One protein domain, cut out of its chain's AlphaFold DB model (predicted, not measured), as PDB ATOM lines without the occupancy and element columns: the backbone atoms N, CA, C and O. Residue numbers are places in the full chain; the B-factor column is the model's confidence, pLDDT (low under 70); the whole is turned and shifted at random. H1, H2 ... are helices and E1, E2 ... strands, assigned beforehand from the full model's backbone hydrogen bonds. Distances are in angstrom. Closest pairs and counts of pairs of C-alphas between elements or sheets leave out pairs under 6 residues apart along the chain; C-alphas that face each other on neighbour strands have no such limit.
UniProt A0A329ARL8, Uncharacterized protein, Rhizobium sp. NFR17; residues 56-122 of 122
ATOM      1  N   PRO A  56      41.740 -42.059  58.930       80.00
ATOM      2  CA  PRO A  56      41.981 -42.376  57.529       80.00
ATOM      3  C   PRO A  56      41.907 -43.884  57.287       80.00
ATOM      4  O   PRO A  56      42.347 -44.683  58.110       80.00
ATOM      5  N   ILE A  57      41.338 -44.277  56.150       84.25
ATOM      6  CA  ILE A  57      41.251 -45.690  55.777       84.25
ATOM      7  C   ILE A  57      42.654 -46.189  55.420       84.25
ATOM      8  O   ILE A  57      43.275 -45.661  54.497       84.25
ATOM      9  N   ASP A  58      43.117 -47.226  56.114       85.44
ATOM     10  CA  ASP A  58      44.324 -47.963  55.746       85.44
ATOM     11  C   ASP A  58      44.029 -48.882  54.541       85.44
ATOM     12  O   ASP A  58      43.225 -49.811  54.685       85.44
ATOM     13  N   PRO A  59      44.650 -48.660  53.361       83.69
ATOM     14  CA  PRO A  59      44.430 -49.474  52.167       83.69
ATOM     15  C   PRO A  59      44.770 -50.959  52.327       83.69
ATOM     16  O   PRO A  59      44.325 -51.751  51.503       83.69
ATOM     17  N   GLU A  60      45.573 -51.348  53.318       85.50
ATOM     18  CA  GLU A  60      45.918 -52.760  53.552       85.50
ATOM     19  C   GLU A  60      44.846 -53.493  54.371       85.50
ATOM     20  O   GLU A  60      44.754 -54.718  54.330       85.50
ATOM     21  N   SER A  61      43.998 -52.740  55.077       83.88
ATOM     22  CA  SER A  61      42.955 -53.267  55.964       83.88
ATOM     23  C   SER A  61      41.602 -53.505  55.282       83.88
ATOM     24  O   SER A  61      40.679 -54.035  55.903       83.88
ATOM     25  N   ILE A  62      41.452 -53.085  54.023       87.62
ATOM     26  CA  ILE A  62      40.168 -53.103  53.314       87.62
ATOM     27  C   ILE A  62      39.911 -54.427  52.594       87.62
ATOM     28  O   ILE A  62      40.805 -55.025  51.996       87.62
ATOM     29  N   ASP A  63      38.639 -54.807  52.531       88.75
ATOM     30  CA  ASP A  63      38.154 -55.819  51.600       88.75
ATOM     31  C   ASP A  63      37.471 -55.139  50.405       88.75
ATOM     32  O   ASP A  63      36.339 -54.659  50.484       88.75
ATOM     33  N   MET A  64      38.157 -55.105  49.260       87.56
ATOM     34  CA  MET A  64      37.621 -54.521  48.022       87.56
ATOM     35  C   MET A  64      36.401 -55.273  47.466       87.56
ATOM     36  O   MET A  64      35.727 -54.750  46.577       87.56
ATOM     37  N   SER A  65      36.116 -56.482  47.961       90.75
ATOM     38  CA  SER A  65      34.932 -57.259  47.589       90.75
ATOM     39  C   SER A  65      33.688 -56.906  48.406       90.75
ATOM     40  O   SER A  65      32.609 -57.425  48.125       90.75
ATOM     41  N   GLU A  66      33.801 -55.992  49.377       90.56
ATOM     42  CA  GLU A  66      32.682 -55.603  50.225       90.56
ATOM     43  C   GLU A  66      31.556 -54.909  49.431       90.56
ATOM     44  O   GLU A  66      31.762 -53.971  48.647       90.56
ATOM     45  N   ILE A  67      30.327 -55.363  49.678       92.12
ATOM     46  CA  ILE A  67      29.107 -54.939  48.987       92.12
ATOM     47  C   ILE A  67      28.174 -54.256  49.999       92.12
ATOM     48  O   ILE A  67      27.960 -54.743  51.106       92.12
ATOM     49  N   ARG A  68      27.588 -53.121  49.612       89.38
ATOM     50  CA  ARG A  68      26.564 -52.399  50.381       89.38
ATOM     51  C   ARG A  68      25.224 -53.137  50.342       89.38
ATOM     52  O   ARG A  68      24.957 -53.923  49.439       89.38
ATOM     53  N   ALA A  69      24.309 -52.791  51.249       84.69
ATOM     54  CA  ALA A  69      22.967 -53.390  51.321       84.69
ATOM     55  C   ALA A  69      22.149 -53.305  50.012       84.69
ATOM     56  O   ALA A  69      21.260 -54.117  49.782       84.69
ATOM     57  N   ASN A  70      22.458 -52.346  49.133       83.88
ATOM     58  CA  ASN A  70      21.827 -52.190  47.819       83.88
ATOM     59  C   ASN A  70      22.475 -53.045  46.705       83.88
ATOM     60  O   ASN A  70      22.195 -52.821  45.529       83.88
ATOM     61  N   GLY A  71      23.370 -53.976  47.051       89.12
ATOM     62  CA  GLY A  71      24.054 -54.858  46.102       89.12
ATOM     63  C   GLY A  71      25.186 -54.195  45.311       89.12
ATOM     64  O   GLY A  71      25.746 -54.822  44.415       89.12
ATOM     65  N   ARG A  72      25.535 -52.936  45.605       90.50
ATOM     66  CA  ARG A  72      26.624 -52.214  44.927       90.50
ATOM     67  C   ARG A  72      27.926 -52.286  45.723       90.50
ATOM     68  O   ARG A  72      27.864 -52.378  46.948       90.50
ATOM     69  N   PRO A  73      29.098 -52.152  45.080       92.94
ATOM     70  CA  PRO A  73      30.366 -52.087  45.800       92.94
ATOM     71  C   PRO A  73      30.367 -50.972  46.852       92.94
ATOM     72  O   PRO A  73      29.799 -49.890  46.634       92.94
ATOM     73  N   ARG A  74      30.998 -51.237  47.999       93.44
ATOM     74  CA  ARG A  74      31.260 -50.221  49.027       93.44
ATOM     75  C   ARG A  74      32.330 -49.239  48.577       93.44
ATOM     76  O   ARG A  74      32.143 -48.035  48.727       93.44
ATOM     77  N   TYR A  75      33.410 -49.753  47.999       94.50
ATOM     78  CA  TYR A  75      34.531 -48.957  47.522       94.50
ATOM     79  C   TYR A  75      34.412 -48.727  46.021       94.50
ATOM     80  O   TYR A  75      34.459 -49.666  45.228       94.50
ATOM     81  N   VAL A  76      34.256 -47.470  45.616       94.50
ATOM     82  CA  VAL A  76      34.095 -47.101  44.201       94.50
ATOM     83  C   VAL A  76      35.149 -46.086  43.790       94.50
ATOM     84  O   VAL A  76      35.702 -45.371  44.626       94.50
ATOM     85  N   LYS A  77      35.454 -45.998  42.493       94.88
ATOM     86  CA  LYS A  77      36.414 -45.003  42.005       94.88
ATOM     87  C   LYS A  77      35.843 -43.605  42.200       94.88
ATOM     88  O   LYS A  77      34.644 -43.388  42.055       94.88
ATOM     89  N   ARG A  78      36.722 -42.622  42.403       92.50
ATOM     90  CA  ARG A  78      36.333 -41.212  42.589       92.50
ATOM     91  C   ARG A  78      35.338 -40.683  41.542       92.50
ATOM     92  O   ARG A  78      34.438 -39.924  41.883       92.50
ATOM     93  N   LYS A  79      35.494 -41.070  40.269       92.56
ATOM     94  CA  LYS A  79      34.577 -40.671  39.183       92.56
ATOM     95  C   LYS A  79      33.185 -41.292  39.334       92.56
ATOM     96  O   LYS A  79      32.195 -40.604  39.118       92.56
ATOM     97  N   ASP A  80      33.125 -42.556  39.739       93.81
ATOM     98  CA  ASP A  80      31.870 -43.285  39.922       93.81
ATOM     99  C   ASP A  80      31.132 -42.783  41.173       93.81
ATOM    100  O   ASP A  80      29.919 -42.605  41.135       93.81
ATOM    101  N   ALA A  81      31.865 -42.442  42.244       92.06
ATOM    102  CA  ALA A  81      31.310 -41.777  43.428       92.06
ATOM    103  C   ALA A  81      30.672 -40.421  43.084       92.06
ATOM    104  O   ALA A  81      29.574 -40.121  43.543       92.06
ATOM    105  N   ALA A  82      31.346 -39.612  42.259       91.81
ATOM    106  CA  ALA A  82      30.830 -38.320  41.801       91.81
ATOM    107  C   ALA A  82      29.509 -38.481  41.035       91.81
ATOM    108  O   ALA A  82      28.547 -37.755  41.283       91.81
ATOM    109  N   PHE A  83      29.446 -39.480  40.150       92.69
ATOM    110  CA  PHE A  83      28.229 -39.820  39.421       92.69
ATOM    111  C   PHE A  83      27.110 -40.301  40.356       92.69
ATOM    112  O   PHE A  83      25.984 -39.823  40.249       92.69
ATOM    113  N   GLU A  84      27.410 -41.199  41.300       90.38
ATOM    114  CA  GLU A  84      26.419 -41.733  42.243       90.38
ATOM    115  C   GLU A  84      25.856 -40.660  43.186       90.38
ATOM    116  O   GLU A  84      24.665 -40.682  43.490       90.38
ATOM    117  N   LEU A  85      26.682 -39.700  43.613       87.69
ATOM    118  CA  LEU A  85      26.276 -38.590  44.483       87.69
ATOM    119  C   LEU A  85      25.731 -37.377  43.713       87.69
ATOM    120  O   LEU A  85      25.382 -36.372  44.332       87.69
ATOM    121  N   GLY A  86      25.682 -37.439  42.378       89.12
ATOM    122  CA  GLY A  86      25.203 -36.341  41.539       89.12
ATOM    123  C   GLY A  86      26.010 -35.051  41.712       89.12
ATOM    124  O   GLY A  86      25.443 -33.959  41.669       89.12
ATOM    125  N   CYS A  87      27.320 -35.153  41.953       87.88
ATOM    126  CA  CYS A  87      28.172 -34.002  42.235       87.88
ATOM    127  C   CYS A  87      29.463 -33.987  41.401       87.88
ATOM    128  O   CYS A  87      29.801 -34.943  40.707       87.88
ATOM    129  N   GLY A  88      30.181 -32.860  41.418       90.38
ATOM    130  CA  GLY A  88      31.447 -32.724  40.696       90.38
ATOM    131  C   GLY A  88      32.564 -33.581  41.303       90.38
ATOM    132  O   GLY A  88      32.637 -33.748  42.519       90.38
ATOM    133  N   VAL A  89      33.486 -34.070  40.465       88.88
ATOM    134  CA  VAL A  89      34.648 -34.874  40.907       88.88
ATOM    135  C   VAL A  89      35.521 -34.117  41.912       88.88
ATOM    136  O   VAL A  89      36.069 -34.733  42.825       88.88
ATOM    137  N   ASP A  90      35.622 -32.794  41.777       89.12
ATOM    138  CA  ASP A  90      36.373 -31.953  42.713       89.12
ATOM    139  C   ASP A  90      35.703 -31.906  44.092       89.12
ATOM    140  O   ASP A  90      36.381 -32.063  45.101       89.12
ATOM    141  N   LYS A  91      34.364 -31.862  44.147       87.88
ATOM    142  CA  LYS A  91      33.614 -31.918  45.411       87.88
ATOM    143  C   LYS A  91      33.841 -33.236  46.159       87.88
ATOM    144  O   LYS A  91      33.865 -33.254  47.383       87.88
ATOM    145  N   ILE A  92      34.049 -34.343  45.441       89.56
ATOM    146  CA  ILE A  92      34.419 -35.619  46.071       89.56
ATOM    147  C   ILE A  92      35.789 -35.529  46.744       89.56
ATOM    148  O   ILE A  92      35.981 -36.116  47.804       89.56
ATOM    149  N   LYS A  93      36.747 -34.809  46.151       87.25
ATOM    150  CA  LYS A  93      38.069 -34.627  46.761       87.25
ATOM    151  C   LYS A  93      37.946 -33.900  48.099       87.25
ATOM    152  O   LYS A  93      38.546 -34.354  49.069       87.25
ATOM    153  N   ASP A  94      37.144 -32.843  48.149       87.50
ATOM    154  CA  ASP A  94      36.902 -32.089  49.381       87.50
ATOM    155  C   ASP A  94      36.217 -32.971  50.433       87.50
ATOM    156  O   ASP A  94      36.697 -33.076  51.557       87.50
ATOM    157  N   LEU A  95      35.190 -33.735  50.039       85.75
ATOM    158  CA  LEU A  95      34.511 -34.677  50.933       85.75
ATOM    159  C   LEU A  95      35.452 -35.756  51.486       85.75
ATOM    160  O   LEU A  95      35.357 -36.100  52.659       85.75
ATOM    161  N   ILE A  96      36.373 -36.296  50.684       86.94
ATOM    162  CA  ILE A  96      37.371 -37.264  51.170       86.94
ATOM    163  C   ILE A  96      38.252 -36.630  52.250       86.94
ATOM    164  O   ILE A  96      38.499 -37.266  53.272       86.94
ATOM    165  N   LEU A  97      38.713 -35.395  52.030       83.56
ATOM    166  CA  LEU A  97      39.574 -34.677  52.973       83.56
ATOM    167  C   LEU A  97      38.840 -34.333  54.272       83.56
ATOM    168  O   LEU A  97      39.421 -34.453  55.345       83.56
ATOM    169  N   GLU A  98      37.570 -33.944  54.181       82.12
ATOM    170  CA  GLU A  98      36.743 -33.601  55.341       82.12
ATOM    171  C   GLU A  98      36.358 -34.826  56.180       82.12
ATOM    172  O   GLU A  98      36.241 -34.730  57.399       82.12
ATOM    173  N   THR A  99      36.143 -35.979  55.541       81.19
ATOM    174  CA  THR A  99      35.521 -37.146  56.199       81.19
ATOM    175  C   THR A  99      36.466 -38.318  56.441       81.19
ATOM    176  O   THR A  99      36.113 -39.247  57.172       81.19
ATOM    177  N   GLY A 100      37.637 -38.326  55.798       85.31
ATOM    178  CA  GLY A 100      38.519 -39.493  55.767       85.31
ATOM    179  C   GLY A 100      37.912 -40.687  55.015       85.31
ATOM    180  O   GLY A 100      38.345 -41.822  55.207       85.31
ATOM    181  N   ALA A 101      36.889 -40.472  54.177       89.44
ATOM    182  CA  ALA A 101      36.154 -41.528  53.472       89.44
ATOM    183  C   ALA A 101      36.824 -41.999  52.167       89.44
ATOM    184  O   ALA A 101      36.150 -42.512  51.273       89.44
ATOM    185  N   GLY A 102      38.132 -41.815  52.011       91.31
ATOM    186  CA  GLY A 102      38.834 -42.219  50.798       91.31
ATOM    187  C   GLY A 102      40.254 -42.676  51.066       91.31
ATOM    188  O   GLY A 102      40.868 -42.304  52.061       91.31
ATOM    189  N   PHE A 103      40.760 -43.480  50.142       91.12
ATOM    190  CA  PHE A 103      42.124 -43.985  50.159       91.12
ATOM    191  C   PHE A 103      42.634 -44.161  48.730       91.12
ATOM    192  O   PHE A 103      41.871 -44.209  47.756       91.12
ATOM    193  N   GLN A 104      43.951 -44.266  48.608       90.88
ATOM    194  CA  GLN A 104      44.611 -44.527  47.343       90.88
ATOM    195  C   GLN A 104      45.093 -45.978  47.304       90.88
ATOM    196  O   GLN A 104      45.785 -46.431  48.210       90.88
ATOM    197  N   PHE A 105      44.751 -46.692  46.232       86.94
ATOM    198  CA  PHE A 105      45.261 -48.033  45.955       86.94
ATOM    199  C   PHE A 105      45.938 -48.023  44.581       86.94
ATOM    200  O   PHE A 105      45.298 -47.819  43.539       86.94
ATOM    201  N   GLY A 106      47.268 -48.143  44.584       86.44
ATOM    202  CA  GLY A 106      48.099 -47.877  43.409       86.44
ATOM    203  C   GLY A 106      47.937 -46.435  42.906       86.44
ATOM    204  O   GLY A 106      48.088 -45.472  43.654       86.44
ATOM    205  N   ALA A 107      47.605 -46.266  41.623       87.94
ATOM    206  CA  ALA A 107      47.382 -44.950  41.007       87.94
ATOM    207  C   ALA A 107      45.921 -44.458  41.088       87.94
ATOM    208  O   ALA A 107      45.592 -43.408  40.534       87.94
ATOM    209  N   THR A 108      45.024 -45.219  41.724       89.25
ATOM    210  CA  THR A 108      43.581 -44.941  41.707       89.25
ATOM    211  C   THR A 108      43.074 -44.549  43.088       89.25
ATOM    212  O   THR A 108      43.366 -45.213  44.079       89.25
ATOM    213  N   TRP A 109      42.276 -43.481  43.133       90.56
ATOM    214  CA  TRP A 109      41.543 -43.067  44.327       90.56
ATOM    215  C   TRP A 109      40.197 -43.777  44.413       90.56
ATOM    216  O   TRP A 109      39.385 -43.697  43.479       90.56
ATOM    217  N   TYR A 110      39.970 -44.410  45.557       93.38
ATOM    218  CA  TYR A 110      38.727 -45.070  45.919       93.38
ATOM    219  C   TYR A 110      38.040 -44.323  47.062       93.38
ATOM    220  O   TYR A 110      38.678 -43.648  47.871       93.38
ATOM    221  N   VAL A 111      36.716 -44.428  47.084       93.81
ATOM    222  CA  VAL A 111      35.825 -43.755  48.027       93.81
ATOM    223  C   VAL A 111      34.979 -44.804  48.725       93.81
ATOM    224  O   VAL A 111      34.361 -45.634  48.057       93.81
ATOM    225  N   ASP A 112      34.944 -44.759  50.054       92.56
ATOM    226  CA  ASP A 112      34.025 -45.539  50.876       92.56
ATOM    227  C   ASP A 112      32.636 -44.896  50.826       92.56
ATOM    228  O   ASP A 112      32.355 -43.888  51.486       92.56
ATOM    229  N   MET A 113      31.753 -45.500  50.031       90.19
ATOM    230  CA  MET A 113      30.399 -45.001  49.827       90.19
ATOM    231  C   MET A 113      29.533 -45.086  51.083       90.19
ATOM    232  O   MET A 113      28.566 -44.338  51.201       90.19
ATOM    233  N   THR A 114      29.865 -45.954  52.037       86.75
ATOM    234  CA  THR A 114      29.136 -46.037  53.306       86.75
ATOM    235  C   THR A 114      29.482 -44.849  54.199       86.75
ATOM    236  O   THR A 114      28.582 -44.206  54.737       86.75
ATOM    237  N   ARG A 115      30.775 -44.509  54.308       84.88
ATOM    238  CA  ARG A 115      31.224 -43.348  55.095       84.88
ATOM    239  C   ARG A 115      30.770 -42.025  54.476       84.88
ATOM    240  O   ARG A 115      30.299 -41.157  55.199       84.88
ATOM    241  N   ILE A 116      30.872 -41.870  53.154       84.75
ATOM    242  CA  ILE A 116      30.545 -40.590  52.507       84.75
ATOM    243  C   ILE A 116      29.041 -40.275  52.573       84.75
ATOM    244  O   ILE A 116      28.668 -39.137  52.843       84.75
ATOM    245  N   VAL A 117      28.167 -41.275  52.396       82.25
ATOM    246  CA  VAL A 117      26.705 -41.088  52.442       82.25
ATOM    247  C   VAL A 117      26.225 -40.773  53.859       82.25
ATOM    248  O   VAL A 117      25.285 -40.003  54.017       82.25
ATOM    249  N   ALA A 118      26.887 -41.304  54.891       72.69
ATOM    250  CA  ALA A 118      26.572 -40.964  56.278       72.69
ATOM    251  C   ALA A 118      26.836 -39.480  56.606       72.69
ATOM    252  O   ALA A 118      26.203 -38.930  57.509       72.69
ATOM    253  N   THR A 119      27.741 -38.828  55.869       69.94
ATOM    254  CA  THR A 119      28.154 -37.440  56.128       69.94
ATOM    255  C   THR A 119      27.504 -36.429  55.185       69.94
ATOM    256  O   THR A 119      27.257 -35.284  55.572       69.94
ATOM    257  N   VAL A 120      27.197 -36.828  53.947       67.31
ATOM    258  CA  VAL A 120      26.485 -35.980  52.985       67.31
ATOM    259  C   VAL A 120      25.017 -35.884  53.406       67.31
ATOM    260  O   VAL A 120      24.222 -36.786  53.164       67.31
ATOM    261  N   LYS A 121      24.656 -34.763  54.040       52.34
ATOM    262  CA  LYS A 121      23.255 -34.399  54.286       52.34
ATOM    263  C   LYS A 121      22.534 -34.254  52.944       52.34
ATOM    264  O   LYS A 121      22.932 -33.414  52.134       52.34
ATOM    265  N   VAL A 122      21.495 -35.057  52.737       39.47
ATOM    266  CA  VAL A 122      20.452 -34.814  51.728       39.47
ATOM    267  C   VAL A 122      19.333 -34.023  52.387       39.47
ATOM    268  O   VAL A 122      18.977 -34.384  53.531       39.47
TER     269      VAL A 122
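AT A GLANCE: This is residues 56 to 122 of the 122 residues of an uncharacterized protein of Rhizobium sp. NFR17 (UniProt A0A329ARL8). A small sheet of three short strands has two helices, H1 and H2, over one of its faces, set about perpendicular to each other, while H3 packs across H2 and only grazes the sheet. Residues 56 to 74, with no named element, form a wide loop before the sheet, much of it on the side away from H2. The printed part has 67 residues, with three named strands and three named helices in the order E1, H1, H2, E2, E3, H3; the sheet's order is E1, E3, E2, antiparallel throughout, and the class is mixed, helices and strands. The whole is compact, with a radius of gyration of the C-alphas of 11.0 A and spans of 29 by 26 by 18 A.

HOW THE PARTS SIT: In the sheet, E3, residues 108 to 112, is the inner strand between the edge strands E1, residues 75 to 77, and E2, residues 102 to 105. E2 and E3 form a hairpin, antiparallel at 144 degrees, with N 110 and O 103 2.9 A apart, within hydrogen-bond range. E1 and E3 are antiparallel at 139 degrees, with N 111 and O 76 at 2.8 A, also within range. H1, residues 78 to 84, is on the sheet at a height of 8.1 A, over E1 and slantwise to it at 42 degrees on the local plane. H2, residues 89 to 99, is on the same face at a height of 9.7 A, over E3 and only just over E2, with 3 of its C-alphas. E1, H1, H2 and E2 form a split strand-helix-strand unit, two strands running the same way with helices between them in the chain and E3 between them in the sheet; its crossover is right-handed. H1 and H2 touch, about perpendicular at 81 degrees; their closest C-alphas, of Ala 82 and Val 89, are 5.2 A apart. H3, residues 113 to 119, only grazes the sheet, with residues 113 to 116. It touches H2, only just about perpendicular at 71 degrees, the closest C-alphas being those of Thr 99 and Ile 116, 7.1 A apart. In H1 and H2 every O i to N i+4 pair is within hydrogen-bond range; in H3, 2 of 3 are.

IN THESE COORDINATES: E3 is 13.3 A long from first to last C-alpha, E2 9.9 A and E1 7.0 A. E1 begins at C-alpha 75, (34.531, -48.957, 47.522). H2 is 15.5 A long, H3 10.1 A and H1 9.9 A. H3 ends at C-alpha 119, (28.154, -37.440, 56.128).

THE WHOLE: The two C-alphas farthest apart, of Gly 106 and Val 122, are 31.7 A apart. The printed part has no cut, and the links between its named elements are tight. Mean pLDDT of the printed part is 86.5; residues 119 to 122 are under 70.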